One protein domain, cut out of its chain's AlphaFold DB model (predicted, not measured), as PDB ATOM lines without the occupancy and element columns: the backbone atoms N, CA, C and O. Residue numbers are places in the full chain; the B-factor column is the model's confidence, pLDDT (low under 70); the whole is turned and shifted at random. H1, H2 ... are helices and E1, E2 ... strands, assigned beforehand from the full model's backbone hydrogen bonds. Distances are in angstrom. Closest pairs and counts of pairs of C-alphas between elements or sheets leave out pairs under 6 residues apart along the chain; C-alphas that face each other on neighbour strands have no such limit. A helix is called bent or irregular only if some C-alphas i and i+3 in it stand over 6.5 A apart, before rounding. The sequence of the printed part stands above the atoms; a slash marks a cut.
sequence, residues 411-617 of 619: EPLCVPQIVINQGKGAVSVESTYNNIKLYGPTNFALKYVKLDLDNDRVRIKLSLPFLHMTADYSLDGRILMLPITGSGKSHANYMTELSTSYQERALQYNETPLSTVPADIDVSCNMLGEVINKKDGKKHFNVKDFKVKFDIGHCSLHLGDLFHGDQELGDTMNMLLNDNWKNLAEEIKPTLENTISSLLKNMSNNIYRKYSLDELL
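What this domain is: This is residues 411 to 617 of the 619 residues of the protein "Hypothetical protein" of Timema bartmani (UniProt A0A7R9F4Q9). Two twisted antiparallel sheets are set off from each other along the longest axis, and the long helix H3 runs between them, packing along E8 of one and slanting over E1 of the other. H2 packs beside E9 at one end, tiny H4 lies near the other, and H1 sticks out to the side. The printed part has 207 residues, with four named helices and nine named strands in the order E1 E2 E3 E4 E5 E6 H1 E7 E8 E9 H2 H3 H4; the sheets run E1 E2 E5 E6 E9 and E3 E4 E7 E8. The class is mixed; the whole is only just compact, close to loose, with a radius of gyration of the C-alphas of 20.0 A and spans of 66 by 45 by 26 A.

Where its parts are: E1, residues 413 to 421, begins at C-alpha 413 (139.414, -32.155, 258.495). E2 is 427 to 439, E3 445 to 452, E4 457 to 464, E5 468 to 479 and E6 482 to 493. H1 is 497 to 509. E7, 521 to 533, is 37.6 A long and E8, 539 to 552, 38.1 A. E9 is 556 to 559 and H2 567 to 579. H3, 581 to 610, is 41.2 A long; it is irregular, with C-alphas 587 and 590 7.1 A apart, and has a kink of 53 degrees near residue 588. H4, 613 to 616, ends at C-alpha 616 (116.742, -20.482, 256.942).

How they stand to each other: In the five-strand sheet, N 415 and O 436 of hairpin E1 and E2 are 2.9 A apart, N 432 and O 474 of E2 and E5 2.8 A, N 473 and O 488 of hairpin E5 and E6 2.9 A, and N 491 and O 558 of E6 and E9 2.9 A, within hydrogen-bond range. E5 bends by 105 degrees at residue 476 and E6 by 104 degrees at residue 488. In the other sheet, N 450 and O 459 of hairpin E3 and E4 are 2.8 A apart, N 460 and O 525 of E4 and E7 2.9 A, and N 526 and O 547 of hairpin E7 and E8 2.8 A. H3 is on one face of each sheet, two layers in each case, a helix over a sheet. It runs along the strands over E7 and E8, at a height of 6.9 A over the sheet; the closest C-alphas of E8 and H3, Val 548 and Ser 597, are 5.3 A apart. It is slantwise to E1, at 46 degrees on the local plane. H2 is on the five-strand sheet, and its closest C-alpha to E9 is Asn 578, 5.7 A from that of Ser 556. H4 only grazes the four-strand sheet, and H1 is on neither sheet. Each O i to N i+4 pair is within range in H1 and H2, 24 of 26 in H3, and H4 is too short for one.

The domain as a whole: The C-alphas farthest apart, Gly 537 and Glu 568, are 66.4 A apart. The printed part has no cut; the link H1 to E7 is long, with 11 residues. Mean pLDDT of the printed part is 89.7, and residues 497 to 501, 503, 506 and 511 to 519 are under 70.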
ATOM      1  N   GLU A 411     137.748 -31.138 262.244       94.56
ATOM      2  CA  GLU A 411     138.749 -31.047 263.315       94.56
ATOM      3  C   GLU A 411     139.164 -32.440 263.862       94.56
ATOM      4  O   GLU A 411     138.614 -32.905 264.862       94.56
ATOM      5  N   PRO A 412     140.133 -33.133 263.226       95.94
ATOM      6  CA  PRO A 412     140.798 -32.757 261.982       95.94
ATOM      7  C   PRO A 412     139.897 -32.936 260.758       95.94
ATOM      8  O   PRO A 412     139.224 -33.954 260.597       95.94
ATOM      9  N   LEU A 413     139.977 -31.988 259.827       95.62
ATOM     10  CA  LEU A 413     139.414 -32.155 258.495       95.62
ATOM     11  C   LEU A 413     140.271 -33.160 257.714       95.62
ATOM     12  O   LEU A 413     141.402 -32.860 257.327       95.62
ATOM     13  N   CYS A 414     139.721 -34.347 257.468       94.38
ATOM     14  CA  CYS A 414     140.360 -35.379 256.656       94.38
ATOM     15  C   CYS A 414     140.082 -35.153 255.160       94.38
ATOM     16  O   CYS A 414     138.938 -35.255 254.717       94.38
ATOM     17  N   VAL A 415     141.127 -34.901 254.365       91.94
ATOM     18  CA  VAL A 415     141.055 -34.815 252.896       91.94
ATOM     19  C   VAL A 415     141.726 -36.063 252.297       91.94
ATOM     20  O   VAL A 415     142.901 -36.299 252.576       91.94
ATOM     21  N   PRO A 416     141.029 -36.888 251.485       90.81
ATOM     22  CA  PRO A 416     141.578 -38.174 251.041       90.81
ATOM     23  C   PRO A 416     142.866 -38.053 250.220       90.81
ATOM     24  O   PRO A 416     143.824 -38.783 250.473       90.81
ATOM     25  N   GLN A 417     142.879 -37.130 249.253       93.75
ATOM     26  CA  GLN A 417     143.997 -36.898 248.345       93.75
ATOM     27  C   GLN A 417     143.986 -35.459 247.805       93.75
ATOM     28  O   GLN A 417     142.919 -34.906 247.536       93.75
ATOM     29  N   ILE A 418     145.173 -34.887 247.596       91.75
ATOM     30  CA  ILE A 418     145.425 -33.700 246.767       91.75
ATOM     31  C   ILE A 418     146.589 -34.030 245.822       91.75
ATOM     32  O   ILE A 418     147.598 -34.584 246.253       91.75
ATOM     33  N   VAL A 419     146.459 -33.664 244.546       92.19
ATOM     34  CA  VAL A 419     147.530 -33.759 243.542       92.19
ATOM     35  C   VAL A 419     147.948 -32.343 243.145       92.19
ATOM     36  O   VAL A 419     147.101 -31.525 242.783       92.19
ATOM     37  N   ILE A 420     149.243 -32.047 243.233       89.25
ATOM     38  CA  ILE A 420     149.855 -30.779 242.828       89.25
ATOM     39  C   ILE A 420     150.897 -31.106 241.760       89.25
ATOM     40  O   ILE A 420     152.025 -31.495 242.067       89.25
ATOM     41  N   ASN A 421     150.490 -30.925 240.505       87.38
ATOM     42  CA  ASN A 421     151.346 -31.068 239.335       87.38
ATOM     43  C   ASN A 421     151.568 -29.676 238.738       87.38
ATOM     44  O   ASN A 421     150.692 -29.140 238.056       87.38
ATOM     45  N   GLN A 422     152.723 -29.080 239.031       80.56
ATOM     46  CA  GLN A 422     153.164 -27.804 238.464       80.56
ATOM     47  C   GLN A 422     154.361 -28.030 237.539       80.56
ATOM     48  O   GLN A 422     155.206 -28.882 237.789       80.56
ATOM     49  N   GLY A 423     154.426 -27.258 236.455       72.88
ATOM     50  CA  GLY A 423     155.461 -27.379 235.419       72.88
ATOM     51  C   GLY A 423     155.839 -26.037 234.795       72.88
ATOM     52  O   GLY A 423     156.187 -25.975 233.616       72.88
ATOM     53  N   LYS A 424     155.673 -24.946 235.552       70.88
ATOM     54  CA  LYS A 424     155.939 -23.557 235.149       70.88
ATOM     55  C   LYS A 424     156.267 -22.735 236.392       70.88
ATOM     56  O   LYS A 424     155.598 -22.900 237.401       70.88
ATOM     57  N   GLY A 425     157.190 -21.786 236.261       78.50
ATOM     58  CA  GLY A 425     157.644 -20.958 237.381       78.50
ATOM     59  C   GLY A 425     158.884 -21.551 238.039       78.50
ATOM     60  O   GLY A 425     159.708 -22.171 237.364       78.50
ATOM     61  N   ALA A 426     159.023 -21.331 239.341       76.94
ATOM     62  CA  ALA A 426     160.101 -21.867 240.158       76.94
ATOM     63  C   ALA A 426     159.782 -23.263 240.733       76.94
ATOM     64  O   ALA A 426     160.680 -23.929 241.245       76.94
ATOM     65  N   VAL A 427     158.535 -23.730 240.638       83.88
ATOM     66  CA  VAL A 427     158.095 -25.072 241.035       83.88
ATOM     67  C   VAL A 427     157.753 -25.906 239.797       83.88
ATOM     68  O   VAL A 427     156.832 -25.606 239.036       83.88
ATOM     69  N   SER A 428     158.488 -27.001 239.611       88.88
ATOM     70  CA  SER A 428     158.268 -27.984 238.549       88.88
ATOM     71  C   SER A 428     158.241 -29.388 239.154       88.88
ATOM     72  O   SER A 428     159.201 -30.146 239.001       88.88
ATOM     73  N   VAL A 429     157.165 -29.711 239.876       90.06
ATOM     74  CA  VAL A 429     156.986 -30.987 240.589       90.06
ATOM     75  C   VAL A 429     155.702 -31.696 240.172       90.06
ATOM     76  O   VAL A 429     154.665 -31.060 239.968       90.06
ATOM     77  N   GLU A 430     155.768 -33.022 240.120       93.25
ATOM     78  CA  GLU A 430     154.613 -33.907 240.226       93.25
ATOM     79  C   GLU A 430     154.556 -34.405 241.672       93.25
ATOM     80  O   GLU A 430     155.531 -34.945 242.198       93.25
ATOM     81  N   SER A 431     153.441 -34.157 242.362       93.31
ATOM     82  CA  SER A 431     153.331 -34.488 243.784       93.31
ATOM     83  C   SER A 431     151.915 -34.866 244.195       93.31
ATOM     84  O   SER A 431     150.932 -34.241 243.797       93.31
ATOM     85  N   THR A 432     151.809 -35.908 245.014       96.19
ATOM     86  CA  THR A 432     150.548 -36.437 245.537       96.19
ATOM     87  C   THR A 432     150.619 -36.517 247.053       96.19
ATOM     88  O   THR A 432     151.528 -37.127 247.608       96.19
ATOM     89  N   TYR A 433     149.623 -35.940 247.716       96.19
ATOM     90  CA  TYR A 433     149.448 -35.949 249.163       96.19
ATOM     91  C   TYR A 433     148.196 -36.761 249.484       96.19
ATOM     92  O   TYR A 433     147.128 -36.476 248.949       96.19
ATOM     93  N   ASN A 434     148.315 -37.770 250.342       97.31
ATOM     94  CA  ASN A 434     147.241 -38.679 250.742       97.31
ATOM     95  C   ASN A 434     147.038 -38.631 252.261       97.31
ATOM     96  O   ASN A 434     147.915 -38.174 252.995       97.31
ATOM     97  N   ASN A 435     145.896 -39.135 252.743       95.88
ATOM     98  CA  ASN A 435     145.586 -39.235 254.180       95.88
ATOM     99  C   ASN A 435     145.746 -37.895 254.931       95.88
ATOM    100  O   ASN A 435     146.153 -37.864 256.096       95.88
ATOM    101  N   ILE A 436     145.452 -36.786 254.246       96.81
ATOM    102  CA  ILE A 436     145.706 -35.431 254.731       96.81
ATOM    103  C   ILE A 436     144.783 -35.150 255.915       96.81
ATOM    104  O   ILE A 436     143.565 -35.291 255.803       96.81
ATOM    105  N   LYS A 437     145.353 -34.706 257.034       97.19
ATOM    106  CA  LYS A 437     144.624 -34.230 258.215       97.19
ATOM    107  C   LYS A 437     144.965 -32.769 258.441       97.19
ATOM    108  O   LYS A 437     146.144 -32.436 258.548       97.19
ATOM    109  N   LEU A 438     143.944 -31.922 258.518       95.75
ATOM    110  CA  LEU A 438     144.080 -30.480 258.697       95.75
ATOM    111  C   LEU A 438     143.435 -30.053 260.025       95.75
ATOM    112  O   LEU A 438     142.250 -30.297 260.241       95.75
ATOM    113  N   TYR A 439     144.228 -29.431 260.894       94.38
ATOM    114  CA  TYR A 439     143.903 -29.057 262.273       94.38
ATOM    115  C   TYR A 439     143.872 -27.531 262.424       94.38
ATOM    116  O   TYR A 439     144.757 -26.852 261.900       94.38
ATOM    117  N   GLY A 440     142.870 -26.989 263.114       91.62
ATOM    118  CA  GLY A 440     142.605 -25.554 263.245       91.62
ATOM    119  C   GLY A 440     141.547 -24.908 262.326       91.62
ATOM    120  O   GLY A 440     141.180 -23.767 262.628       91.62
ATOM    121  N   PRO A 441     140.982 -25.530 261.257       92.88
ATOM    122  CA  PRO A 441     139.931 -24.894 260.452       92.88
ATOM    123  C   PRO A 441     138.719 -24.413 261.255       92.88
ATOM    124  O   PRO A 441     138.067 -23.448 260.852       92.88
ATOM    125  N   THR A 442     138.396 -25.064 262.378       92.81
ATOM    126  CA  THR A 442     137.239 -24.680 263.203       92.81
ATOM    127  C   THR A 442     137.516 -23.491 264.124       92.81
ATOM    128  O   THR A 442     136.583 -22.786 264.512       92.81
ATOM    129  N   ASN A 443     138.783 -23.173 264.401       89.38
ATOM    130  CA  ASN A 443     139.206 -22.089 265.293       89.38
ATOM    131  C   ASN A 443     139.170 -20.691 264.641       89.38
ATOM    132  O   ASN A 443     139.770 -19.749 265.157       89.38
ATOM    133  N   PHE A 444     138.465 -20.532 263.516       92.12
ATOM    134  CA  PHE A 444     138.360 -19.269 262.785       92.12
ATOM    135  C   PHE A 444     137.822 -18.112 263.644       92.12
ATOM    136  O   PHE A 444     136.818 -18.246 264.349       92.12
ATOM    137  N   ALA A 445     138.426 -16.934 263.495       91.12
ATOM    138  CA  ALA A 445     137.886 -15.663 263.966       91.12
ATOM    139  C   ALA A 445     137.085 -14.996 262.835       91.12
ATOM    140  O   ALA A 445     137.629 -14.682 261.774       91.12
ATOM    141  N   LEU A 446     135.781 -14.787 263.032       93.06
ATOM    142  CA  LEU A 446     134.887 -14.240 262.009       93.06
ATOM    143  C   LEU A 446     134.962 -12.702 261.972       93.06
ATOM    144  O   LEU A 446     134.457 -12.032 262.869       93.06
ATOM    145  N   LYS A 447     135.566 -12.126 260.922       93.25
ATOM    146  CA  LYS A 447     135.732 -10.665 260.784       93.25
ATOM    147  C   LYS A 447     134.439  -9.973 260.352       93.25
ATOM    148  O   LYS A 447     134.067  -8.964 260.940       93.25
ATOM    149  N   TYR A 448     133.762 -10.499 259.328       94.62
ATOM    150  CA  TYR A 448     132.399 -10.092 258.967       94.62
ATOM    151  C   TYR A 448     131.697 -11.111 258.062       94.62
ATOM    152  O   TYR A 448     132.335 -11.853 257.311       94.62
ATOM    153  N   VAL A 449     130.363 -11.045 258.041       96.38
ATOM    154  CA  VAL A 449     129.527 -11.566 256.951       96.38
ATOM    155  C   VAL A 449     128.766 -10.402 256.312       96.38
ATOM    156  O   VAL A 449     128.218  -9.553 257.013       96.38
ATOM    157  N   LYS A 450     128.730 -10.353 254.977       95.25
ATOM    158  CA  LYS A 450     127.876  -9.456 254.191       95.25
ATOM    159  C   LYS A 450     127.032 -10.276 253.219       95.25
ATOM    160  O   LYS A 450     127.541 -10.759 252.204       95.25
ATOM    161  N   LEU A 451     125.751 -10.398 253.538       93.75
ATOM    162  CA  LEU A 451     124.703 -10.935 252.681       93.75
ATOM    163  C   LEU A 451     124.176  -9.827 251.748       93.75
ATOM    164  O   LEU A 451     124.101  -8.657 252.126       93.75
ATOM    165  N   ASP A 452     123.879 -10.202 250.510       91.69
ATOM    166  CA  ASP A 452     123.580  -9.319 249.379       91.69
ATOM    167  C   ASP A 452     122.480 -10.019 248.556       91.69
ATOM    168  O   ASP A 452     122.751 -10.735 247.589       91.69
ATOM    169  N   LEU A 453     121.239  -9.919 249.064       87.62
ATOM    170  CA  LEU A 453     120.076 -10.702 248.616       87.62
ATOM    171  C   LEU A 453     119.648 -10.367 247.184       87.62
ATOM    172  O   LEU A 453     119.244 -11.264 246.452       87.62
ATOM    173  N   ASP A 454     119.784  -9.108 246.763       89.69
ATOM    174  CA  ASP A 454     119.418  -8.664 245.411       89.69
ATOM    175  C   ASP A 454     120.340  -9.245 244.322       89.69
ATOM    176  O   ASP A 454     119.979  -9.276 243.147       89.69
ATOM    177  N   ASN A 455     121.537  -9.708 244.706       92.75
ATOM    178  CA  ASN A 455     122.551 -10.259 243.805       92.75
ATOM    179  C   ASN A 455     122.866 -11.747 244.068       92.75
ATOM    180  O   ASN A 455     123.851 -12.245 243.517       92.75
ATOM    181  N   ASP A 456     122.095 -12.437 244.923       93.44
ATOM    182  CA  ASP A 456     122.338 -13.820 245.379       93.44
ATOM    183  C   ASP A 456     123.792 -14.063 245.866       93.44
ATOM    184  O   ASP A 456     124.427 -15.077 245.548       93.44
ATOM    185  N   ARG A 457     124.354 -13.110 246.627       95.12
ATOM    186  CA  ARG A 457     125.768 -13.111 247.059       95.12
ATOM    187  C   ARG A 457     125.941 -13.156 248.574       95.12
ATOM    188  O   ARG A 457     125.271 -12.446 249.321       95.12
ATOM    189  N   VAL A 458     126.943 -13.913 249.023       95.62
ATOM    190  CA  VAL A 458     127.434 -13.886 250.411       95.62
ATOM    191  C   VAL A 458     128.938 -13.655 250.394       95.62
ATOM    192  O   VAL A 458     129.676 -14.387 249.738       95.62
ATOM    193  N   ARG A 459     129.412 -12.641 251.119       97.50
ATOM    194  CA  ARG A 459     130.843 -12.392 251.327       97.50
ATOM    195  C   ARG A 459     131.171 -12.618 252.795       97.50
ATOM    196  O   ARG A 459     130.616 -11.935 253.651       97.50
ATOM    197  N   ILE A 460     132.070 -13.550 253.076       97.56
ATOM    198  CA  ILE A 460     132.546 -13.860 254.423       97.56
ATOM    199  C   ILE A 460     134.027 -13.501 254.475       97.56
ATOM    200  O   ILE A 460     134.789 -13.926 253.607       97.56
ATOM    201  N   LYS A 461     134.441 -12.739 255.490       96.88
ATOM    202  CA  LYS A 461     135.851 -12.646 255.874       96.88
ATOM    203  C   LYS A 461     136.046 -13.248 257.252       96.88
ATOM    204  O   LYS A 461     135.330 -12.903 258.191       96.88
ATOM    205  N   LEU A 462     137.041 -14.112 257.355       95.38
ATOM    206  CA  LEU A 462     137.510 -14.724 258.590       95.38
ATOM    207  C   LEU A 462     139.039 -14.753 258.581       95.38
ATOM    208  O   LEU A 462     139.665 -14.434 257.570       95.38
ATOM    209  N   SER A 463     139.639 -15.137 259.694       93.06
ATOM    210  CA  SER A 463     141.063 -15.451 259.752       93.06
ATOM    211  C   SER A 463     141.320 -16.642 260.663       93.06
ATOM    212  O   SER A 463     140.577 -16.859 261.624       93.06
ATOM    213  N   LEU A 464     142.349 -17.422 260.353       91.06
ATOM    214  CA  LEU A 464     142.735 -18.608 261.111       91.06
ATOM    215  C   LEU A 464     143.905 -18.235 262.043       91.06
ATOM    216  O   LEU A 464     144.917 -17.737 261.550       91.06
ATOM    217  N   PRO A 465     143.778 -18.419 263.374       85.75
ATOM    218  CA  PRO A 465     144.856 -18.146 264.329       85.75
ATOM    219  C   PRO A 465     145.892 -19.277 264.393       85.75
ATOM    220  O   PRO A 465     146.974 -19.091 264.937       85.75
ATOM    221  N   PHE A 466     145.556 -20.453 263.861       84.50
ATOM    222  CA  PHE A 466     146.493 -21.516 263.530       84.50
ATOM    223  C   PHE A 466     145.934 -22.396 262.421       84.50
ATOM    224  O   PHE A 466     144.723 -22.449 262.197       84.50
ATOM    225  N   LEU A 467     146.841 -23.098 261.748       90.81
ATOM    226  CA  LEU A 467     146.524 -24.177 260.831       90.81
ATOM    227  C   LEU A 467     147.734 -25.120 260.784       90.81
ATOM    228  O   LEU A 467     148.856 -24.671 260.549       90.81
ATOM    229  N   HIS A 468     147.512 -26.413 261.002       91.38
ATOM    230  CA  HIS A 468     148.540 -27.454 260.927       91.38
ATOM    231  C   HIS A 468     148.047 -28.607 260.053       91.38
ATOM    232  O   HIS A 468     146.887 -29.007 260.141       91.38
ATOM    233  N   MET A 469     148.921 -29.151 259.209       95.19
ATOM    234  CA  MET A 469     148.609 -30.228 258.277       95.19
ATOM    235  C   MET A 469     149.611 -31.376 258.408       95.19
ATOM    236  O   MET A 469     150.817 -31.150 258.389       95.19
ATOM    237  N   THR A 470     149.110 -32.611 258.438       97.69
ATOM    238  CA  THR A 470     149.924 -33.826 258.249       97.69
ATOM    239  C   THR A 470     149.425 -34.599 257.038       97.69
ATOM    240  O   THR A 470     148.214 -34.801 256.933       97.69
ATOM    241  N   ALA A 471     150.312 -35.088 256.171       98.19
ATOM    242  CA  ALA A 471     149.928 -35.937 255.039       98.19
ATOM    243  C   ALA A 471     151.020 -36.943 254.646       98.19
ATOM    244  O   ALA A 471     152.210 -36.706 254.868       98.19
ATOM    245  N   ASP A 472     150.607 -38.034 254.005       98.25
ATOM    246  CA  ASP A 472     151.496 -38.982 253.332       98.25
ATOM    247  C   ASP A 472     151.805 -38.441 251.932       98.25
ATOM    248  O   ASP A 472     150.924 -38.441 251.067       98.25
ATOM    249  N   TYR A 473     153.020 -37.940 251.710       97.38
ATOM    250  CA  TYR A 473     153.409 -37.326 250.440       97.38
ATOM    251  C   TYR A 473     154.252 -38.278 249.588       97.38
ATOM    252  O   TYR A 473     155.002 -39.097 250.109       97.38
ATOM    253  N   SER A 474     154.151 -38.116 248.273       97.50
ATOM    254  CA  SER A 474     155.111 -38.593 247.279       97.50
ATOM    255  C   SER A 474     155.337 -37.452 246.292       97.50
ATOM    256  O   SER A 474     154.365 -36.846 245.834       97.50
ATOM    257  N   LEU A 475     156.593 -37.096 246.031       95.81
ATOM    258  CA  LEU A 475     156.969 -35.920 245.250       95.81
ATOM    259  C   LEU A 475     158.227 -36.211 244.435       95.81
ATOM    260  O   LEU A 475     159.215 -36.699 244.978       95.81
ATOM    261  N   ASP A 476     158.202 -35.842 243.156       95.25
ATOM    262  CA  ASP A 476     159.375 -35.823 242.281       95.25
ATOM    263  C   ASP A 476     159.392 -34.551 241.420       95.25
ATOM    264  O   ASP A 476     158.348 -33.996 241.063       95.25
ATOM    265  N   GLY A 477     160.588 -34.068 241.090       93.81
ATOM    266  CA  GLY A 477     160.786 -32.970 240.155       93.81
ATOM    267  C   GLY A 477     161.858 -31.991 240.612       93.81
ATOM    268  O   GLY A 477     162.972 -32.379 240.974       93.81
ATOM    269  N   ARG A 478     161.562 -30.691 240.507       90.75
ATOM    270  CA  ARG A 478     162.507 -29.605 240.800       90.75
ATOM    271  C   ARG A 478     161.843 -28.429 241.498       90.75
ATOM    272  O   ARG A 478     160.748 -28.014 241.121       90.75
ATOM    273  N   ILE A 479     162.561 -27.856 242.459       87.12
ATOM    274  CA  ILE A 479     162.203 -26.605 243.130       87.12
ATOM    275  C   ILE A 479     163.379 -25.627 243.006       87.12
ATOM    276  O   ILE A 479     164.543 -25.970 243.227       87.12
ATOM    277  N   LEU A 480     163.065 -24.406 242.575       83.56
ATOM    278  CA  LEU A 480     163.985 -23.414 242.022       83.56
ATOM    279  C   LEU A 480     164.800 -23.990 240.845       83.56
ATOM    280  O   LEU A 480     164.324 -24.038 239.715       83.56
ATOM    281  N   MET A 481     166.024 -24.447 241.110       84.75
ATOM    282  CA  MET A 481     166.906 -25.123 240.146       84.75
ATOM    283  C   MET A 481     167.349 -26.512 240.629       84.75
ATOM    284  O   MET A 481     168.066 -27.212 239.914       84.75
ATOM    285  N   LEU A 482     166.959 -26.905 241.843       90.12
ATOM    286  CA  LEU A 482     167.441 -28.109 242.509       90.12
ATOM    287  C   LEU A 482     166.493 -29.286 242.250       90.12
ATOM    288  O   LEU A 482     165.275 -29.093 242.289       90.12
ATOM    289  N   PRO A 483     167.014 -30.501 242.003       93.38
ATOM    290  CA  PRO A 483     166.195 -31.703 242.025       93.38
ATOM    291  C   PRO A 483     165.688 -31.962 243.445       93.38
ATOM    292  O   PRO A 483     166.409 -31.756 244.421       93.38
ATOM    293  N   ILE A 484     164.455 -32.442 243.547       95.25
ATOM    294  CA  ILE A 484     163.846 -32.886 244.796       95.25
ATOM    295  C   ILE A 484     163.045 -34.157 244.508       95.25
ATOM    296  O   ILE A 484     162.310 -34.229 243.527       95.25
ATOM    297  N   THR A 485     163.230 -35.171 245.346       96.69
ATOM    298  CA  THR A 485     162.527 -36.451 245.247       96.69
ATOM    299  C   THR A 485     162.377 -37.037 246.650       96.69
ATOM    300  O   THR A 485     163.281 -36.878 247.475       96.69
ATOM    301  N   GLY A 486     161.241 -37.658 246.956       96.75
ATOM    302  CA  GLY A 486     160.976 -38.233 248.275       96.75
ATOM    303  C   GLY A 486     159.552 -38.760 248.427       96.75
ATOM    304  O   GLY A 486     158.643 -38.368 247.692       96.75
ATOM    305  N   SER A 487     159.358 -39.664 249.384       97.56
ATOM    306  CA  SER A 487     158.055 -40.266 249.674       97.56
ATOM    307  C   SER A 487     157.985 -40.652 251.145       97.56
ATOM    308  O   SER A 487     158.751 -41.490 251.603       97.56
ATOM    309  N   GLY A 488     157.087 -40.035 251.913       97.12
ATOM    310  CA  GLY A 488     157.105 -40.169 253.366       97.12
ATOM    311  C   GLY A 488     156.053 -39.330 254.082       97.12
ATOM    312  O   GLY A 488     154.957 -39.088 253.573       97.12
ATOM    313  N   LYS A 489     156.379 -38.883 255.299       97.75
ATOM    314  CA  LYS A 489     155.520 -37.984 256.083       97.75
ATOM    315  C   LYS A 489     155.848 -36.530 255.768       97.75
ATOM    316  O   LYS A 489     157.011 -36.132 255.782       97.75
ATOM    317  N   SER A 490     154.805 -35.746 255.524       97.12
ATOM    318  CA  SER A 490     154.868 -34.293 255.397       97.12
ATOM    319  C   SER A 490     154.131 -33.637 256.560       97.12
ATOM    320  O   SER A 490     153.036 -34.069 256.938       97.12
ATOM    321  N   HIS A 491     154.739 -32.595 257.115       96.25
ATOM    322  CA  HIS A 491     154.183 -31.755 258.168       96.25
ATOM    323  C   HIS A 491     154.267 -30.299 257.714       96.25
ATOM    324  O   HIS A 491     155.348 -29.834 257.362       96.25
ATOM    325  N   ALA A 492     153.146 -29.580 257.721       93.12
ATOM    326  CA  ALA A 492     153.113 -28.149 257.432       93.12
ATOM    327  C   ALA A 492     152.446 -27.387 258.580       93.12
ATOM    328  O   ALA A 492     151.386 -27.785 259.066       93.12
ATOM    329  N   ASN A 493     153.056 -26.284 259.001       91.06
ATOM    330  CA  ASN A 493     152.542 -25.393 260.032       91.06
ATOM    331  C   ASN A 493     152.488 -23.962 259.483       91.06
ATOM    332  O   ASN A 493     153.500 -23.428 259.037       91.06
ATOM    333  N   TYR A 494     151.313 -23.339 259.525       89.75
ATOM    334  CA  TYR A 494     151.082 -21.994 258.991       89.75
ATOM    335  C   TYR A 494     151.043 -20.907 260.084       89.75
ATOM    336  O   TYR A 494     150.583 -19.794 259.843       89.75
ATOM    337  N   MET A 495     151.496 -21.232 261.298       81.62
ATOM    338  CA  MET A 495     151.661 -20.300 262.418       81.62
ATOM    339  C   MET A 495     153.025 -19.604 262.356       81.62
ATOM    340  O   MET A 495     154.023 -20.241 262.016       81.62
ATOM    341  N   THR A 496     153.101 -18.331 262.744       75.31
ATOM    342  CA  THR A 496     154.378 -17.664 263.061       75.31
ATOM    343  C   THR A 496     154.949 -18.161 264.395       75.31
ATOM    344  O   THR A 496     154.201 -18.579 265.277       75.31
ATOM    345  N   GLU A 497     156.267 -18.048 264.603       69.62
ATOM    346  CA  GLU A 497     156.911 -18.336 265.904       69.62
ATOM    347  C   GLU A 497     156.282 -17.538 267.061       69.62
ATOM    348  O   GLU A 497     156.118 -18.045 268.174       69.62
ATOM    349  N   LEU A 498     155.861 -16.299 266.781       68.81
ATOM    350  CA  LEU A 498     155.087 -15.471 267.702       68.81
ATOM    351  C   LEU A 498     153.785 -16.180 268.099       68.81
ATOM    352  O   LEU A 498     153.572 -16.417 269.286       68.81
ATOM    353  N   SER A 499     152.948 -16.573 267.137       64.81
ATOM    354  CA  SER A 499     151.705 -17.305 267.412       64.81
ATOM    355  C   SER A 499     151.942 -18.633 268.137       64.81
ATOM    356  O   SER A 499     151.203 -18.939 269.073       64.81
ATOM    357  N   THR A 500     152.993 -19.383 267.786       67.81
ATOM    358  CA  THR A 500     153.391 -20.615 268.490       67.81
ATOM    359  C   THR A 500     153.716 -20.345 269.958       67.81
ATOM    360  O   THR A 500     153.085 -20.931 270.834       67.81
ATOM    361  N   SER A 501     154.605 -19.390 270.250       69.88
ATOM    362  CA  SER A 501     154.976 -19.052 271.634       69.88
ATOM    363  C   SER A 501     153.801 -18.503 272.459       69.88
ATOM    364  O   SER A 501     153.698 -18.782 273.657       69.88
ATOM    365  N   TYR A 502     152.856 -17.785 271.835       71.38
ATOM    366  CA  TYR A 502     151.606 -17.388 272.491       71.38
ATOM    367  C   TYR A 502     150.691 -18.582 272.800       71.38
ATOM    368  O   TYR A 502     150.049 -18.575 273.851       71.38
ATOM    369  N   GLN A 503     150.625 -19.601 271.937       66.62
ATOM    370  CA  GLN A 503     149.835 -20.809 272.204       66.62
ATOM    371  C   GLN A 503     150.465 -21.695 273.278       66.62
ATOM    372  O   GLN A 503     149.767 -22.088 274.210       66.62
ATOM    373  N   GLU A 504     151.771 -21.953 273.204       73.31
ATOM    374  CA  GLU A 504     152.513 -22.699 274.230       73.31
ATOM    375  C   GLU A 504     152.340 -22.055 275.609       73.31
ATOM    376  O   GLU A 504     152.023 -22.735 276.585       73.31
ATOM    377  N   ARG A 505     152.445 -20.723 275.679       74.19
ATOM    378  CA  ARG A 505     152.167 -19.961 276.897       74.19
ATOM    379  C   ARG A 505     150.703 -20.084 277.338       74.19
ATOM    380  O   ARG A 505     150.455 -20.326 278.516       74.19
ATOM    381  N   ALA A 506     149.733 -19.915 276.438       69.12
ATOM    382  CA  ALA A 506     148.315 -20.007 276.796       69.12
ATOM    383  C   ALA A 506     147.972 -21.381 277.402       69.12
ATOM    384  O   ALA A 506     147.303 -21.451 278.433       69.12
ATOM    385  N   LEU A 507     148.522 -22.454 276.820       73.19
ATOM    386  CA  LEU A 507     148.442 -23.821 277.339       73.19
ATOM    387  C   LEU A 507     149.159 -23.972 278.692       73.19
ATOM    388  O   LEU A 507     148.601 -24.564 279.610       73.19
ATOM    389  N   GLN A 508     150.363 -23.409 278.853       80.12
ATOM    390  CA  GLN A 508     151.142 -23.503 280.096       80.12
ATOM    391  C   GLN A 508     150.439 -22.860 281.306       80.12
ATOM    392  O   GLN A 508     150.572 -23.358 282.424       80.12
ATOM    393  N   TYR A 509     149.717 -21.755 281.102       80.62
ATOM    394  CA  TYR A 509     149.095 -20.978 282.182       80.62
ATOM    395  C   TYR A 509     147.568 -21.138 282.276       80.62
ATOM    396  O   TYR A 509     146.944 -20.467 283.100       80.62
ATOM    397  N   ASN A 510     146.956 -22.004 281.455       79.12
ATOM    398  CA  ASN A 510     145.500 -22.083 281.251       79.12
ATOM    399  C   ASN A 510     144.858 -20.704 280.949       79.12
ATOM    400  O   ASN A 510     143.692 -20.457 281.269       79.12
ATOM    401  N   GLU A 511     145.612 -19.786 280.331       69.31
ATOM    402  CA  GLU A 511     145.083 -18.500 279.871       69.31
ATOM    403  C   GLU A 511     144.179 -18.768 278.658       69.31
ATOM    404  O   GLU A 511     144.603 -19.395 277.688       69.31
ATOM    405  N   THR A 512     142.934 -18.272 278.662       57.47
ATOM    406  CA  THR A 512     142.103 -18.291 277.443       57.47
ATOM    407  C   THR A 512     142.868 -17.570 276.328       57.47
ATOM    408  O   THR A 512     143.179 -16.391 276.539       57.47
ATOM    409  N   PRO A 513     143.160 -18.210 275.173       56.62
ATOM    410  CA  PRO A 513     143.985 -17.610 274.130       56.62
ATOM    411  C   PRO A 513     143.487 -16.212 273.775       56.62
ATOM    412  O   PRO A 513     142.332 -16.022 273.385       56.62
ATOM    413  N   LEU A 514     144.345 -15.218 274.008       50.28
ATOM    414  CA  LEU A 514     143.945 -13.820 273.948       50.28
ATOM    415  C   LEU A 514     143.483 -13.483 272.525       50.28
ATOM    416  O   LEU A 514     144.107 -13.905 271.551       50.28
ATOM    417  N   SER A 515     142.438 -12.662 272.395       49.34
ATOM    418  CA  SER A 515     141.867 -12.193 271.112       49.34
ATOM    419  C   SER A 515     142.804 -11.252 270.317       49.34
ATOM    420  O   SER A 515     142.355 -10.346 269.614       49.34
ATOM    421  N   THR A 516     144.110 -11.412 270.500       48.09
ATOM    422  CA  THR A 516     145.216 -10.559 270.056       48.09
ATOM    423  C   THR A 516     146.418 -11.393 269.588       48.09
ATOM    424  O   THR A 516     147.414 -10.810 269.170       48.09
ATOM    425  N   VAL A 517     146.338 -12.735 269.610       58.34
ATOM    426  CA  VAL A 517     147.239 -13.573 268.798       58.34
ATOM    427  C   VAL A 517     147.081 -13.129 267.336       58.34
ATOM    428  O   VAL A 517     145.937 -13.057 266.867       58.34
ATOM    429  N   PRO A 518     148.166 -12.778 266.619       58.88
ATOM    430  CA  PRO A 518     148.081 -12.429 265.207       58.88
ATOM    431  C   PRO A 518     147.454 -13.583 264.428       58.88
ATOM    432  O   PRO A 518     147.857 -14.732 264.574       58.88
ATOM    433  N   ALA A 519     146.438 -13.299 263.616       62.34
ATOM    434  CA  ALA A 519     145.868 -14.333 262.769       62.34
ATOM    435  C   ALA A 519     146.742 -14.475 261.518       62.34
ATOM    436  O   ALA A 519     146.727 -13.601 260.652       62.34
ATOM    437  N   ASP A 520     147.517 -15.557 261.456       78.81
ATOM    438  CA  ASP A 520     148.540 -15.765 260.428       78.81
ATOM    439  C   ASP A 520     147.966 -16.134 259.045       78.81
ATOM    440  O   ASP A 520     148.706 -16.142 258.065       78.81
ATOM    441  N   ILE A 521     146.658 -16.401 258.925       91.50
ATOM    442  CA  ILE A 521     145.987 -16.577 257.624       91.50
ATOM    443  C   ILE A 521     144.710 -15.737 257.559       91.50
ATOM    444  O   ILE A 521     143.761 -15.980 258.309       91.50
ATOM    445  N   ASP A 522     144.636 -14.817 256.597       93.50
ATOM    446  CA  ASP A 522     143.412 -14.077 256.265       93.50
ATOM    447  C   ASP A 522     142.656 -14.773 255.130       93.50
ATOM    448  O   ASP A 522     143.243 -15.117 254.106       93.50
ATOM    449  N   VAL A 523     141.340 -14.968 255.279       96.94
ATOM    450  CA  VAL A 523     140.513 -15.709 254.311       96.94
ATOM    451  C   VAL A 523     139.283 -14.899 253.903       96.94
ATOM    452  O   VAL A 523     138.526 -14.389 254.731       96.94
ATOM    453  N   SER A 524     139.058 -14.806 252.594       97.94
ATOM    454  CA  SER A 524     137.910 -14.149 251.966       97.94
ATOM    455  C   SER A 524     137.129 -15.142 251.104       97.94
ATOM    456  O   SER A 524     137.556 -15.496 250.004       97.94
ATOM    457  N   CYS A 525     135.952 -15.553 251.571       98.19
ATOM    458  CA  CYS A 525     135.041 -16.431 250.839       98.19
ATOM    459  C   CYS A 525     133.948 -15.603 250.148       98.19
ATOM    460  O   CYS A 525     133.241 -14.826 250.791       98.19
ATOM    461  N   ASN A 526     133.783 -15.784 248.839       98.06
ATOM    462  CA  ASN A 526     132.758 -15.128 248.029       98.06
ATOM    463  C   ASN A 526     131.845 -16.192 247.407       98.06
ATOM    464  O   ASN A 526     132.206 -16.836 246.423       98.06
ATOM    465  N   MET A 527     130.664 -16.367 247.989       97.94
ATOM    466  CA  MET A 527     129.613 -17.256 247.506       97.94
ATOM    467  C   MET A 527     128.692 -16.506 246.535       97.94
ATOM    468  O   MET A 527     128.283 -15.374 246.807       97.94
ATOM    469  N   LEU A 528     128.335 -17.158 245.431       97.38
ATOM    470  CA  LEU A 528     127.322 -16.730 244.470       97.38
ATOM    471  C   LEU A 528     126.374 -17.903 244.203       97.38
ATOM    472  O   LEU A 528     126.821 -19.019 243.922       97.38
ATOM    473  N   GLY A 529     125.070 -17.653 244.256       95.88
ATOM    474  CA  GLY A 529     124.062 -18.684 244.039       95.88
ATOM    475  C   GLY A 529     122.930 -18.284 243.104       95.88
ATOM    476  O   GLY A 529     123.100 -17.488 242.181       95.88
ATOM    477  N   GLU A 530     121.793 -18.929 243.324       94.44
ATOM    478  CA  GLU A 530     120.480 -18.590 242.784       94.44
ATOM    479  C   GLU A 530     119.390 -19.193 243.682       94.44
ATOM    480  O   GLU A 530     119.637 -20.171 244.400       94.44
ATOM    481  N   VAL A 531     118.162 -18.685 243.580       93.06
ATOM    482  CA  VAL A 531     116.986 -19.329 244.180       93.06
ATOM    483  C   VAL A 531     116.334 -20.303 243.189       93.06
ATOM    484  O   VAL A 531     115.737 -19.892 242.195       93.06
ATOM    485  N   ILE A 532     116.382 -21.602 243.494       93.31
ATOM    486  CA  ILE A 532     115.688 -22.659 242.745       93.31
ATOM    487  C   ILE A 532     114.341 -23.015 243.393       93.31
ATOM    488  O   ILE A 532     114.224 -23.113 244.614       93.31
ATOM    489  N   ASN A 533     113.317 -23.269 242.576       92.88
ATOM    490  CA  ASN A 533     112.050 -23.844 243.043       92.88
ATOM    491  C   ASN A 533     112.121 -25.373 242.924       92.88
ATOM    492  O   ASN A 533     112.377 -25.898 241.838       92.88
ATOM    493  N   LYS A 534     111.894 -26.097 244.022       86.62
ATOM    494  CA  LYS A 534     111.858 -27.567 244.029       86.62
ATOM    495  C   LYS A 534     110.451 -28.120 243.759       86.62
ATOM    496  O   LYS A 534     109.450 -27.408 243.777       86.62
ATOM    497  N   LYS A 535     110.381 -29.438 243.521       84.12
ATOM    498  CA  LYS A 535     109.139 -30.196 243.240       84.12
ATOM    499  C   LYS A 535     108.145 -30.247 244.412       84.12
ATOM    500  O   LYS A 535     106.993 -30.610 244.204       84.12
ATOM    501  N   ASP A 536     108.588 -29.908 245.616       82.50
ATOM    502  CA  ASP A 536     107.778 -29.740 246.830       82.50
ATOM    503  C   ASP A 536     107.116 -28.347 246.926       82.50
ATOM    504  O   ASP A 536     106.326 -28.103 247.835       82.50
ATOM    505  N   GLY A 537     107.422 -27.435 245.993       89.38
ATOM    506  CA  GLY A 537     106.964 -26.046 246.001       89.38
ATOM    507  C   GLY A 537     107.803 -25.108 246.877       89.38
ATOM    508  O   GLY A 537     107.506 -23.915 246.924       89.38
ATOM    509  N   LYS A 538     108.852 -25.603 247.549       91.88
ATOM    510  CA  LYS A 538     109.757 -24.783 248.362       91.88
ATOM    511  C   LYS A 538     110.837 -24.122 247.504       91.88
ATOM    512  O   LYS A 538     111.362 -24.705 246.550       91.88
ATOM    513  N   LYS A 539     111.222 -22.909 247.900       92.88
ATOM    514  CA  LYS A 539     112.398 -22.200 247.382       92.88
ATOM    515  C   LYS A 539     113.644 -22.655 248.130       92.88
ATOM    516  O   LYS A 539     113.676 -22.577 249.351       92.88
ATOM    517  N   HIS A 540     114.677 -23.085 247.425       93.56
ATOM    518  CA  HIS A 540     115.983 -23.416 247.996       93.56
ATOM    519  C   HIS A 540     117.062 -22.545 247.359       93.56
ATOM    520  O   HIS A 540     116.934 -22.150 246.203       93.56
ATOM    521  N   PHE A 541     118.128 -22.262 248.100       94.00
ATOM    522  CA  PHE A 541     119.323 -21.648 247.526       94.00
ATOM    523  C   PHE A 541     120.186 -22.731 246.858       94.00
ATOM    524  O   PHE A 541     120.207 -23.879 247.304       94.00
ATOM    525  N   ASN A 542     120.881 -22.385 245.780       95.50
ATOM    526  CA  ASN A 542     121.800 -23.273 245.069       95.50
ATOM    527  C   ASN A 542     123.115 -22.531 244.820       95.50
ATOM    528  O   ASN A 542     123.128 -21.522 244.118       95.50
ATOM    529  N   VAL A 543     124.223 -23.007 245.392       97.44
ATOM    530  CA  VAL A 543     125.534 -22.354 245.267       97.44
ATOM    531  C   VAL A 543     126.149 -22.717 243.919       97.44
ATOM    532  O   VAL A 543     126.680 -23.819 243.731       97.44
ATOM    533  N   LYS A 544     126.100 -21.760 242.988       97.06
ATOM    534  CA  LYS A 544     126.744 -21.831 241.670       97.06
ATOM    535  C   LYS A 544     128.257 -21.795 241.793       97.06
ATOM    536  O   LYS A 544     128.947 -22.588 241.154       97.06
ATOM    537  N   ASP A 545     128.763 -20.893 242.622       97.25
ATOM    538  CA  ASP A 545     130.182 -20.588 242.746       97.25
ATOM    539  C   ASP A 545     130.520 -20.205 244.191       97.25
ATOM    540  O   ASP A 545     129.713 -19.605 244.902       97.25
ATOM    541  N   PHE A 546     131.710 -20.583 244.638       98.25
ATOM    542  CA  PHE A 546     132.219 -20.307 245.977       98.25
ATOM    543  C   PHE A 546     133.714 -20.066 245.821       98.25
ATOM    544  O   PHE A 546     134.486 -21.014 245.788       98.25
ATOM    545  N   LYS A 547     134.129 -18.808 245.680       98.12
ATOM    546  CA  LYS A 547     135.544 -18.456 245.528       98.12
ATOM    547  C   LYS A 547     136.177 -18.206 246.889       98.12
ATOM    548  O   LYS A 547     135.848 -17.216 247.543       98.12
ATOM    549  N   VAL A 548     137.101 -19.073 247.283       98.19
ATOM    550  CA  VAL A 548     138.037 -18.825 248.383       98.19
ATOM    551  C   VAL A 548     139.233 -18.046 247.848       98.19
ATOM    552  O   VAL A 548     139.794 -18.395 246.812       98.19
ATOM    553  N   LYS A 549     139.628 -17.003 248.574       97.81
ATOM    554  CA  LYS A 549     140.947 -16.372 248.495       97.81
ATOM    555  C   LYS A 549     141.556 -16.362 249.887       97.81
ATOM    556  O   LYS A 549     140.836 -16.060 250.840       97.81
ATOM    557  N   PHE A 550     142.837 -16.690 250.007       95.75
ATOM    558  CA  PHE A 550     143.546 -16.630 251.283       95.75
ATOM    559  C   PHE A 550     144.945 -16.034 251.125       95.75
ATOM    560  O   PHE A 550     145.596 -16.210 250.094       95.75
ATOM    561  N   ASP A 551     145.417 -15.365 252.169       92.81
ATOM    562  CA  ASP A 551     146.757 -14.796 252.244       92.81
ATOM    563  C   ASP A 551     147.450 -15.337 253.501       92.81
ATOM    564  O   ASP A 551     146.907 -15.247 254.603       92.81
ATOM    565  N   ILE A 552     148.616 -15.958 253.307       90.50
ATOM    566  CA  ILE A 552     149.395 -16.650 254.342       90.50
ATOM    567  C   ILE A 552     150.506 -15.717 254.835       90.50
ATOM    568  O   ILE A 552     151.297 -15.216 254.035       90.50
ATOM    569  N   GLY A 553     150.575 -15.501 256.148       88.25
ATOM    570  CA  GLY A 553     151.610 -14.719 256.825       88.25
ATOM    571  C   GLY A 553     152.890 -15.508 257.112       88.25
ATOM    572  O   GLY A 553     153.972 -14.924 257.070       88.25
ATOM    573  N   HIS A 554     152.782 -16.821 257.346       88.94
ATOM    574  CA  HIS A 554     153.916 -17.729 257.522       88.94
ATOM    575  C   HIS A 554     153.581 -19.160 257.081       88.94
ATOM    576  O   HIS A 554     152.438 -19.599 257.176       88.94
ATOM    577  N   CYS A 555     154.582 -19.901 256.613       88.88
ATOM    578  CA  CYS A 555     154.470 -21.322 256.313       88.88
ATOM    579  C   CYS A 555     155.809 -21.990 256.615       88.88
ATOM    580  O   CYS A 555     156.814 -21.633 256.006       88.88
ATOM    581  N   SER A 556     155.800 -22.973 257.511       90.62
ATOM    582  CA  SER A 556     156.890 -23.923 257.661       90.62
ATOM    583  C   SER A 556     156.476 -25.295 257.138       90.62
ATOM    584  O   SER A 556     155.379 -25.771 257.437       90.62
ATOM    585  N   LEU A 557     157.351 -25.926 256.356       93.00
ATOM    586  CA  LEU A 557     157.173 -27.253 255.774       93.00
ATOM    587  C   LEU A 557     158.346 -28.155 256.173       93.00
ATOM    588  O   LEU A 557     159.506 -27.759 256.071       93.00
ATOM    589  N   HIS A 558     158.038 -29.387 256.569       96.31
ATOM    590  CA  HIS A 558     159.005 -30.461 256.739       96.31
ATOM    591  C   HIS A 558     158.559 -31.699 255.955       96.31
ATOM    592  O   HIS A 558     157.437 -32.189 256.121       96.31
ATOM    593  N   LEU A 559     159.453 -32.205 255.109       96.88
ATOM    594  CA  LEU A 559     159.318 -33.430 254.331       96.88
ATOM    595  C   LEU A 559     160.349 -34.448 254.836       96.88
ATOM    596  O   LEU A 559     161.555 -34.232 254.704       96.88
ATOM    597  N   GLY A 560     159.873 -35.552 255.417       96.81
ATOM    598  CA  GLY A 560     160.712 -36.685 255.811       96.81
ATOM    599  C   GLY A 560     160.970 -37.647 254.647       96.81
ATOM    600  O   GLY A 560     160.169 -37.715 253.716       96.81
ATOM    601  N   ASP A 561     162.064 -38.408 254.705       97.06
ATOM    602  CA  ASP A 561     162.497 -39.354 253.655       97.06
ATOM    603  C   ASP A 561     162.676 -38.719 252.254       97.06
ATOM    604  O   ASP A 561     162.397 -39.310 251.208       97.06
ATOM    605  N   LEU A 562     163.164 -37.472 252.234       97.00
ATOM    606  CA  LEU A 562     163.744 -36.876 251.031       97.00
ATOM    607  C   LEU A 562     165.019 -37.635 250.631       97.00
ATOM    608  O   LEU A 562     165.766 -38.121 251.479       97.00
ATOM    609  N   PHE A 563     165.271 -37.720 249.324       96.56
ATOM    610  CA  PHE A 563     166.467 -38.322 248.723       96.56
ATOM    611  C   PHE A 563     166.772 -39.770 249.163       96.56
ATOM    612  O   PHE A 563     167.917 -40.208 249.059       96.56
ATOM    613  N   HIS A 564     165.749 -40.539 249.562       92.50
ATOM    614  CA  HIS A 564     165.863 -41.901 250.117       92.50
ATOM    615  C   HIS A 564     166.557 -41.956 251.494       92.50
ATOM    616  O   HIS A 564     167.300 -42.894 251.792       92.50
ATOM    617  N   GLY A 565     166.338 -40.930 252.321       92.00
ATOM    618  CA  GLY A 565     166.804 -40.882 253.705       92.00
ATOM    619  C   GLY A 565     168.186 -40.252 253.887       92.00
ATOM    620  O   GLY A 565     168.764 -40.375 254.967       92.00
ATOM    621  N   ASP A 566     168.719 -39.570 252.868       96.31
ATOM    622  CA  ASP A 566     169.917 -38.742 253.026       96.31
ATOM    623  C   ASP A 566     169.579 -37.524 253.897       96.31
ATOM    624  O   ASP A 566     168.867 -36.608 253.475       96.31
ATOM    625  N   GLN A 567     170.062 -37.540 255.139       94.44
ATOM    626  CA  GLN A 567     169.736 -36.506 256.111       94.44
ATOM    627  C   GLN A 567     170.371 -35.149 255.764       94.44
ATOM    628  O   GLN A 567     169.728 -34.125 255.963       94.44
ATOM    629  N   GLU A 568     171.592 -35.107 255.220       95.88
ATOM    630  CA  GLU A 568     172.269 -33.835 254.925       95.88
ATOM    631  C   GLU A 568     171.570 -33.107 253.768       95.88
ATOM    632  O   GLU A 568     171.274 -31.912 253.863       95.88
ATOM    633  N   LEU A 569     171.217 -33.840 252.707       95.38
ATOM    634  CA  LEU A 569     170.437 -33.309 251.589       95.38
ATOM    635  C   LEU A 569     168.986 -33.012 251.991       95.38
ATOM    636  O   LEU A 569     168.428 -32.000 251.564       95.38
ATOM    637  N   GLY A 570     168.376 -33.865 252.820       96.12
ATOM    638  CA  GLY A 570     167.011 -33.703 253.316       96.12
ATOM    639  C   GLY A 570     166.839 -32.476 254.212       96.12
ATOM    640  O   GLY A 570     165.937 -31.671 253.974       96.12
ATOM    641  N   ASP A 571     167.721 -32.279 255.193       96.19
ATOM    642  CA  ASP A 571     167.697 -31.112 256.082       96.19
ATOM    643  C   ASP A 571     168.027 -29.827 255.297       96.19
ATOM    644  O   ASP A 571     167.307 -28.835 255.420       96.19
ATOM    645  N   THR A 572     169.015 -29.860 254.390       95.50
ATOM    646  CA  THR A 572     169.348 -28.721 253.506       95.50
ATOM    647  C   THR A 572     168.181 -28.330 252.591       95.50
ATOM    648  O   THR A 572     167.894 -27.143 252.415       95.50
ATOM    649  N   MET A 573     167.476 -29.305 252.010       94.81
ATOM    650  CA  MET A 573     166.303 -29.038 251.173       94.81
ATOM    651  C   MET A 573     165.138 -28.505 252.007       94.81
ATOM    652  O   MET A 573     164.516 -27.523 251.610       94.81
ATOM    653  N   ASN A 574     164.872 -29.078 253.184       96.00
ATOM    654  CA  ASN A 574     163.862 -28.546 254.097       96.00
ATOM    655  C   ASN A 574     164.175 -27.094 254.496       96.00
ATOM    656  O   ASN A 574     163.280 -26.255 254.428       96.00
ATOM    657  N   MET A 575     165.426 -26.743 254.815       94.75
ATOM    658  CA  MET A 575     165.824 -25.344 255.036       94.75
ATOM    659  C   MET A 575     165.493 -24.461 253.824       94.75
ATOM    660  O   MET A 575     164.795 -23.463 253.972       94.75
ATOM    661  N   LEU A 576     165.892 -24.864 252.614       93.56
ATOM    662  CA  LEU A 576     165.655 -24.088 251.392       93.56
ATOM    663  C   LEU A 576     164.163 -23.915 251.054       93.56
ATOM    664  O   LEU A 576     163.769 -22.849 250.569       93.56
ATOM    665  N   LEU A 577     163.328 -24.926 251.318       93.25
ATOM    666  CA  LEU A 577     161.869 -24.841 251.179       93.25
ATOM    667  C   LEU A 577     161.270 -23.811 252.144       93.25
ATOM    668  O   LEU A 577     160.386 -23.051 251.752       93.25
ATOM    669  N   ASN A 578     161.775 -23.758 253.380       93.38
ATOM    670  CA  ASN A 578     161.352 -22.788 254.386       93.38
ATOM    671  C   ASN A 578     161.857 -21.371 254.053       93.38
ATOM    672  O   ASN A 578     161.050 -20.450 253.994       93.38
ATOM    673  N   ASP A 579     163.133 -21.186 253.704       93.25
ATOM    674  CA  ASP A 579     163.692 -19.881 253.298       93.25
ATOM    675  C   ASP A 579     162.941 -19.251 252.107       93.25
ATOM    676  O   ASP A 579     162.840 -18.029 251.986       93.25
ATOM    677  N   ASN A 580     162.382 -20.086 251.224       92.31
ATOM    678  CA  ASN A 580     161.652 -19.660 250.030       92.31
ATOM    679  C   ASN A 580     160.122 -19.778 250.158       92.31
ATOM    680  O   ASN A 580     159.429 -19.570 249.155       92.31
ATOM    681  N   TRP A 581     159.582 -20.070 251.355       91.50
ATOM    682  CA  TRP A 581     158.184 -20.489 251.556       91.50
ATOM    683  C   TRP A 581     157.171 -19.602 250.830       91.50
ATOM    684  O   TRP A 581     156.216 -20.100 250.240       91.50
ATOM    685  N   LYS A 582     157.397 -18.283 250.828       91.38
ATOM    686  CA  LYS A 582     156.485 -17.283 250.261       91.38
ATOM    687  C   LYS A 582     156.341 -17.388 248.743       91.38
ATOM    688  O   LYS A 582     155.238 -17.239 248.224       91.38
ATOM    689  N   ASN A 583     157.437 -17.662 248.037       89.69
ATOM    690  CA  ASN A 583     157.427 -17.812 246.581       89.69
ATOM    691  C   ASN A 583     156.747 -19.134 246.192       89.69
ATOM    692  O   ASN A 583     155.889 -19.164 245.313       89.69
ATOM    693  N   LEU A 584     157.079 -20.212 246.912       89.38
ATOM    694  CA  LEU A 584     156.498 -21.543 246.712       89.38
ATOM    695  C   LEU A 584     154.990 -21.553 247.022       89.38
ATOM    696  O   LEU A 584     154.204 -22.160 246.294       89.38
ATOM    697  N   ALA A 585     154.575 -20.835 248.070       89.12
ATOM    698  CA  ALA A 585     153.179 -20.697 248.459       89.12
ATOM    699  C   ALA A 585     152.341 -20.021 247.368       89.12
ATOM    700  O   ALA A 585     151.279 -20.543 247.044       89.12
ATOM    701  N   GLU A 586     152.794 -18.919 246.759       89.94
ATOM    702  CA  GLU A 586     152.037 -18.250 245.685       89.94
ATOM    703  C   GLU A 586     151.922 -19.104 244.403       89.94
ATOM    704  O   GLU A 586     150.897 -19.034 243.724       89.94
ATOM    705  N   GLU A 587     152.891 -19.976 244.096       88.00
ATOM    706  CA  GLU A 587     152.787 -20.909 242.956       88.00
ATOM    707  C   GLU A 587     151.836 -22.099 243.215       88.00
ATOM    708  O   GLU A 587     151.252 -22.642 242.273       88.00
ATOM    709  N   ILE A 588     151.624 -22.491 244.477       87.38
ATOM    710  CA  ILE A 588     150.737 -23.607 244.875       87.38
ATOM    711  C   ILE A 588     149.322 -23.122 245.267       87.38
ATOM    712  O   ILE A 588     148.328 -23.833 245.073       87.38
ATOM    713  N   LYS A 589     149.207 -21.889 245.774       91.12
ATOM    714  CA  LYS A 589     147.983 -21.238 246.278       91.12
ATOM    715  C   LYS A 589     146.765 -21.369 245.355       91.12
ATOM    716  O   LYS A 589     145.723 -21.767 245.875       91.12
ATOM    717  N   PRO A 590     146.838 -21.174 244.021       91.62
ATOM    718  CA  PRO A 590     145.677 -21.350 243.141       91.62
ATOM    719  C   PRO A 590     145.059 -22.760 243.191       91.62
ATOM    720  O   PRO A 590     143.838 -22.907 243.132       91.62
ATOM    721  N   THR A 591     145.874 -23.809 243.332       89.06
ATOM    722  CA  THR A 591     145.405 -25.205 243.413       89.06
ATOM    723  C   THR A 591     144.704 -25.477 244.745       89.06
ATOM    724  O   THR A 591     143.636 -26.099 244.775       89.06
ATOM    725  N   LEU A 592     145.247 -24.945 245.842       90.25
ATOM    726  CA  LEU A 592     144.641 -25.032 247.172       90.25
ATOM    727  C   LEU A 592     143.338 -24.222 247.249       90.25
ATOM    728  O   LEU A 592     142.322 -24.744 247.702       90.25
ATOM    729  N   GLU A 593     143.321 -22.989 246.733       95.25
ATOM    730  CA  GLU A 593     142.119 -22.151 246.653       95.25
ATOM    731  C   GLU A 593     140.988 -22.859 245.903       95.25
ATOM    732  O   GLU A 593     139.865 -22.905 246.406       95.25
ATOM    733  N   ASN A 594     141.267 -23.467 244.745       93.38
ATOM    734  CA  ASN A 594     140.279 -24.226 243.967       93.38
ATOM    735  C   ASN A 594     139.786 -25.492 244.696       93.38
ATOM    736  O   ASN A 594     138.595 -25.822 244.640       93.38
ATOM    737  N   THR A 595     140.675 -26.178 245.419       91.12
ATOM    738  CA  THR A 595     140.341 -27.364 246.223       91.12
ATOM    739  C   THR A 595     139.401 -27.005 247.378       91.12
ATOM    740  O   THR A 595     138.318 -27.582 247.503       91.12
ATOM    741  N   ILE A 596     139.754 -25.993 248.178       93.50
ATOM    742  CA  ILE A 596     138.949 -25.533 249.321       93.50
ATOM    743  C   ILE A 596     137.623 -24.923 248.831       93.50
ATOM    744  O   ILE A 596     136.568 -25.200 249.401       93.50
ATOM    745  N   SER A 597     137.644 -24.168 247.725       96.75
ATOM    746  CA  SER A 597     136.445 -23.653 247.041       96.75
ATOM    747  C   SER A 597     135.455 -24.766 246.687       96.75
ATOM    748  O   SER A 597     134.257 -24.648 246.949       96.75
ATOM    749  N   SER A 598     135.953 -25.879 246.143       95.06
ATOM    750  CA  SER A 598     135.131 -27.037 245.772       95.06
ATOM    751  C   SER A 598     134.545 -27.746 246.998       95.06
ATOM    752  O   SER A 598     133.357 -28.077 247.008       95.06
ATOM    753  N   LEU A 599     135.342 -27.922 248.056       93.50
ATOM    754  CA  LEU A 599     134.901 -28.530 249.314       93.50
ATOM    755  C   LEU A 599     133.801 -27.700 249.998       93.50
ATOM    756  O   LEU A 599     132.720 -28.219 250.288       93.50
ATOM    757  N   LEU A 600     134.037 -26.398 250.190       95.31
ATOM    758  CA  LEU A 600     133.086 -25.499 250.850       95.31
ATOM    759  C   LEU A 600     131.813 -25.287 250.019       95.31
ATOM    760  O   LEU A 600     130.724 -25.196 250.591       95.31
ATOM    761  N   LYS A 601     131.902 -25.289 248.680       97.12
ATOM    762  CA  LYS A 601     130.730 -25.310 247.787       97.12
ATOM    763  C   LYS A 601     129.863 -26.551 248.005       97.12
ATOM    764  O   LYS A 601     128.637 -26.432 248.006       97.12
ATOM    765  N   ASN A 602     130.472 -27.723 248.183       95.38
ATOM    766  CA  ASN A 602     129.744 -28.972 248.408       95.38
ATOM    767  C   ASN A 602     129.062 -28.976 249.785       95.38
ATOM    768  O   ASN A 602     127.846 -29.148 249.845       95.38
ATOM    769  N   MET A 603     129.802 -28.667 250.857       94.31
ATOM    770  CA  MET A 603     129.250 -28.522 252.216       94.31
ATOM    771  C   MET A 603     128.085 -27.517 252.255       94.31
ATOM    772  O   MET A 603     127.000 -27.833 252.746       94.31
ATOM    773  N   SER A 604     128.267 -26.333 251.658       95.12
ATOM    774  CA  SER A 604     127.224 -25.297 251.577       95.12
ATOM    775  C   SER A 604     125.982 -25.794 250.836       95.12
ATOM    776  O   SER A 604     124.857 -25.617 251.303       95.12
ATOM    777  N   ASN A 605     126.164 -26.456 249.687       95.94
ATOM    778  CA  ASN A 605     125.044 -26.999 248.924       95.94
ATOM    779  C   ASN A 605     124.285 -28.089 249.684       95.94
ATOM    780  O   ASN A 605     123.076 -28.184 249.501       95.94
ATOM    781  N   ASN A 606     124.920 -28.873 250.556       94.19
ATOM    782  CA  ASN A 606     124.196 -29.856 251.364       94.19
ATOM    783  C   ASN A 606     123.265 -29.175 252.389       94.19
ATOM    784  O   ASN A 606     122.096 -29.559 252.498       94.19
ATOM    785  N   ILE A 607     123.714 -28.086 253.033       92.31
ATOM    786  CA  ILE A 607     122.879 -27.244 253.917       92.31
ATOM    787  C   ILE A 607     121.656 -26.713 253.159       92.31
ATOM    788  O   ILE A 607     120.514 -26.960 253.556       92.31
ATOM    789  N   TYR A 608     121.879 -26.030 252.032       92.62
ATOM    790  CA  TYR A 608     120.796 -25.425 251.250       92.62
ATOM    791  C   TYR A 608     119.925 -26.453 250.504       92.62
ATOM    792  O   TYR A 608     118.782 -26.161 250.148       92.62
ATOM    793  N   ARG A 609     120.404 -27.690 250.308       91.62
ATOM    794  CA  ARG A 609     119.578 -28.816 249.842       91.62
ATOM    795  C   ARG A 609     118.614 -29.301 250.916       91.62
ATOM    796  O   ARG A 609     117.495 -29.655 250.545       91.62
ATOM    797  N   LYS A 610     118.992 -29.309 252.198       91.00
ATOM    798  CA  LYS A 610     118.110 -29.741 253.295       91.00
ATOM    799  C   LYS A 610     117.055 -28.684 253.631       91.00
ATOM    800  O   LYS A 610     115.867 -28.992 253.606       91.00
ATOM    801  N   TYR A 611     117.468 -27.436 253.853       91.38
ATOM    802  CA  TYR A 611     116.581 -26.360 254.317       91.38
ATOM    803  C   TYR A 611     116.183 -25.391 253.207       91.38
ATOM    804  O   TYR A 611     117.000 -25.038 252.354       91.38
ATOM    805  N   SER A 612     114.922 -24.955 253.208       92.44
ATOM    806  CA  SER A 612     114.435 -23.942 252.265       92.44
ATOM    807  C   SER A 612     114.804 -22.519 252.692       92.44
ATOM    808  O   SER A 612     115.125 -22.251 253.850       92.44
ATOM    809  N   LEU A 613     114.734 -21.582 251.748       90.69
ATOM    810  CA  LEU A 613     115.018 -20.166 251.972       90.69
ATOM    811  C   LEU A 613     114.061 -19.540 252.998       90.69
ATOM    812  O   LEU A 613     114.474 -18.684 253.771       90.69
ATOM    813  N   ASP A 614     112.803 -19.987 253.042       91.69
ATOM    814  CA  ASP A 614     111.811 -19.521 254.020       91.69
ATOM    815  C   ASP A 614     111.989 -20.170 255.412       91.69
ATOM    816  O   ASP A 614     111.439 -19.668 256.388       91.69
ATOM    817  N   GLU A 615     112.778 -21.249 255.522       91.00
ATOM    818  CA  GLU A 615     113.144 -21.894 256.796       91.00
ATOM    819  C   GLU A 615     114.451 -21.334 257.374       91.00
ATOM    820  O   GLU A 615     114.526 -21.103 258.575       91.00
ATOM    821  N   LEU A 616     115.464 -21.084 256.534       89.69
ATOM    822  CA  LEU A 616     116.742 -20.482 256.942       89.69
ATOM    823  C   LEU A 616     116.629 -18.973 257.181       89.69
ATOM    824  O   LEU A 616     117.164 -18.447 258.157       89.69
ATOM    825  N   LEU A 617     115.951 -18.290 256.255       91.62
ATOM    826  CA  LEU A 617     115.822 -16.841 256.196       91.62
ATOM    827  C   LEU A 617     114.340 -16.443 256.106       91.62
ATOM    828  O   LEU A 617     113.941 -15.940 255.056       91.62
TER     829      LEU A 617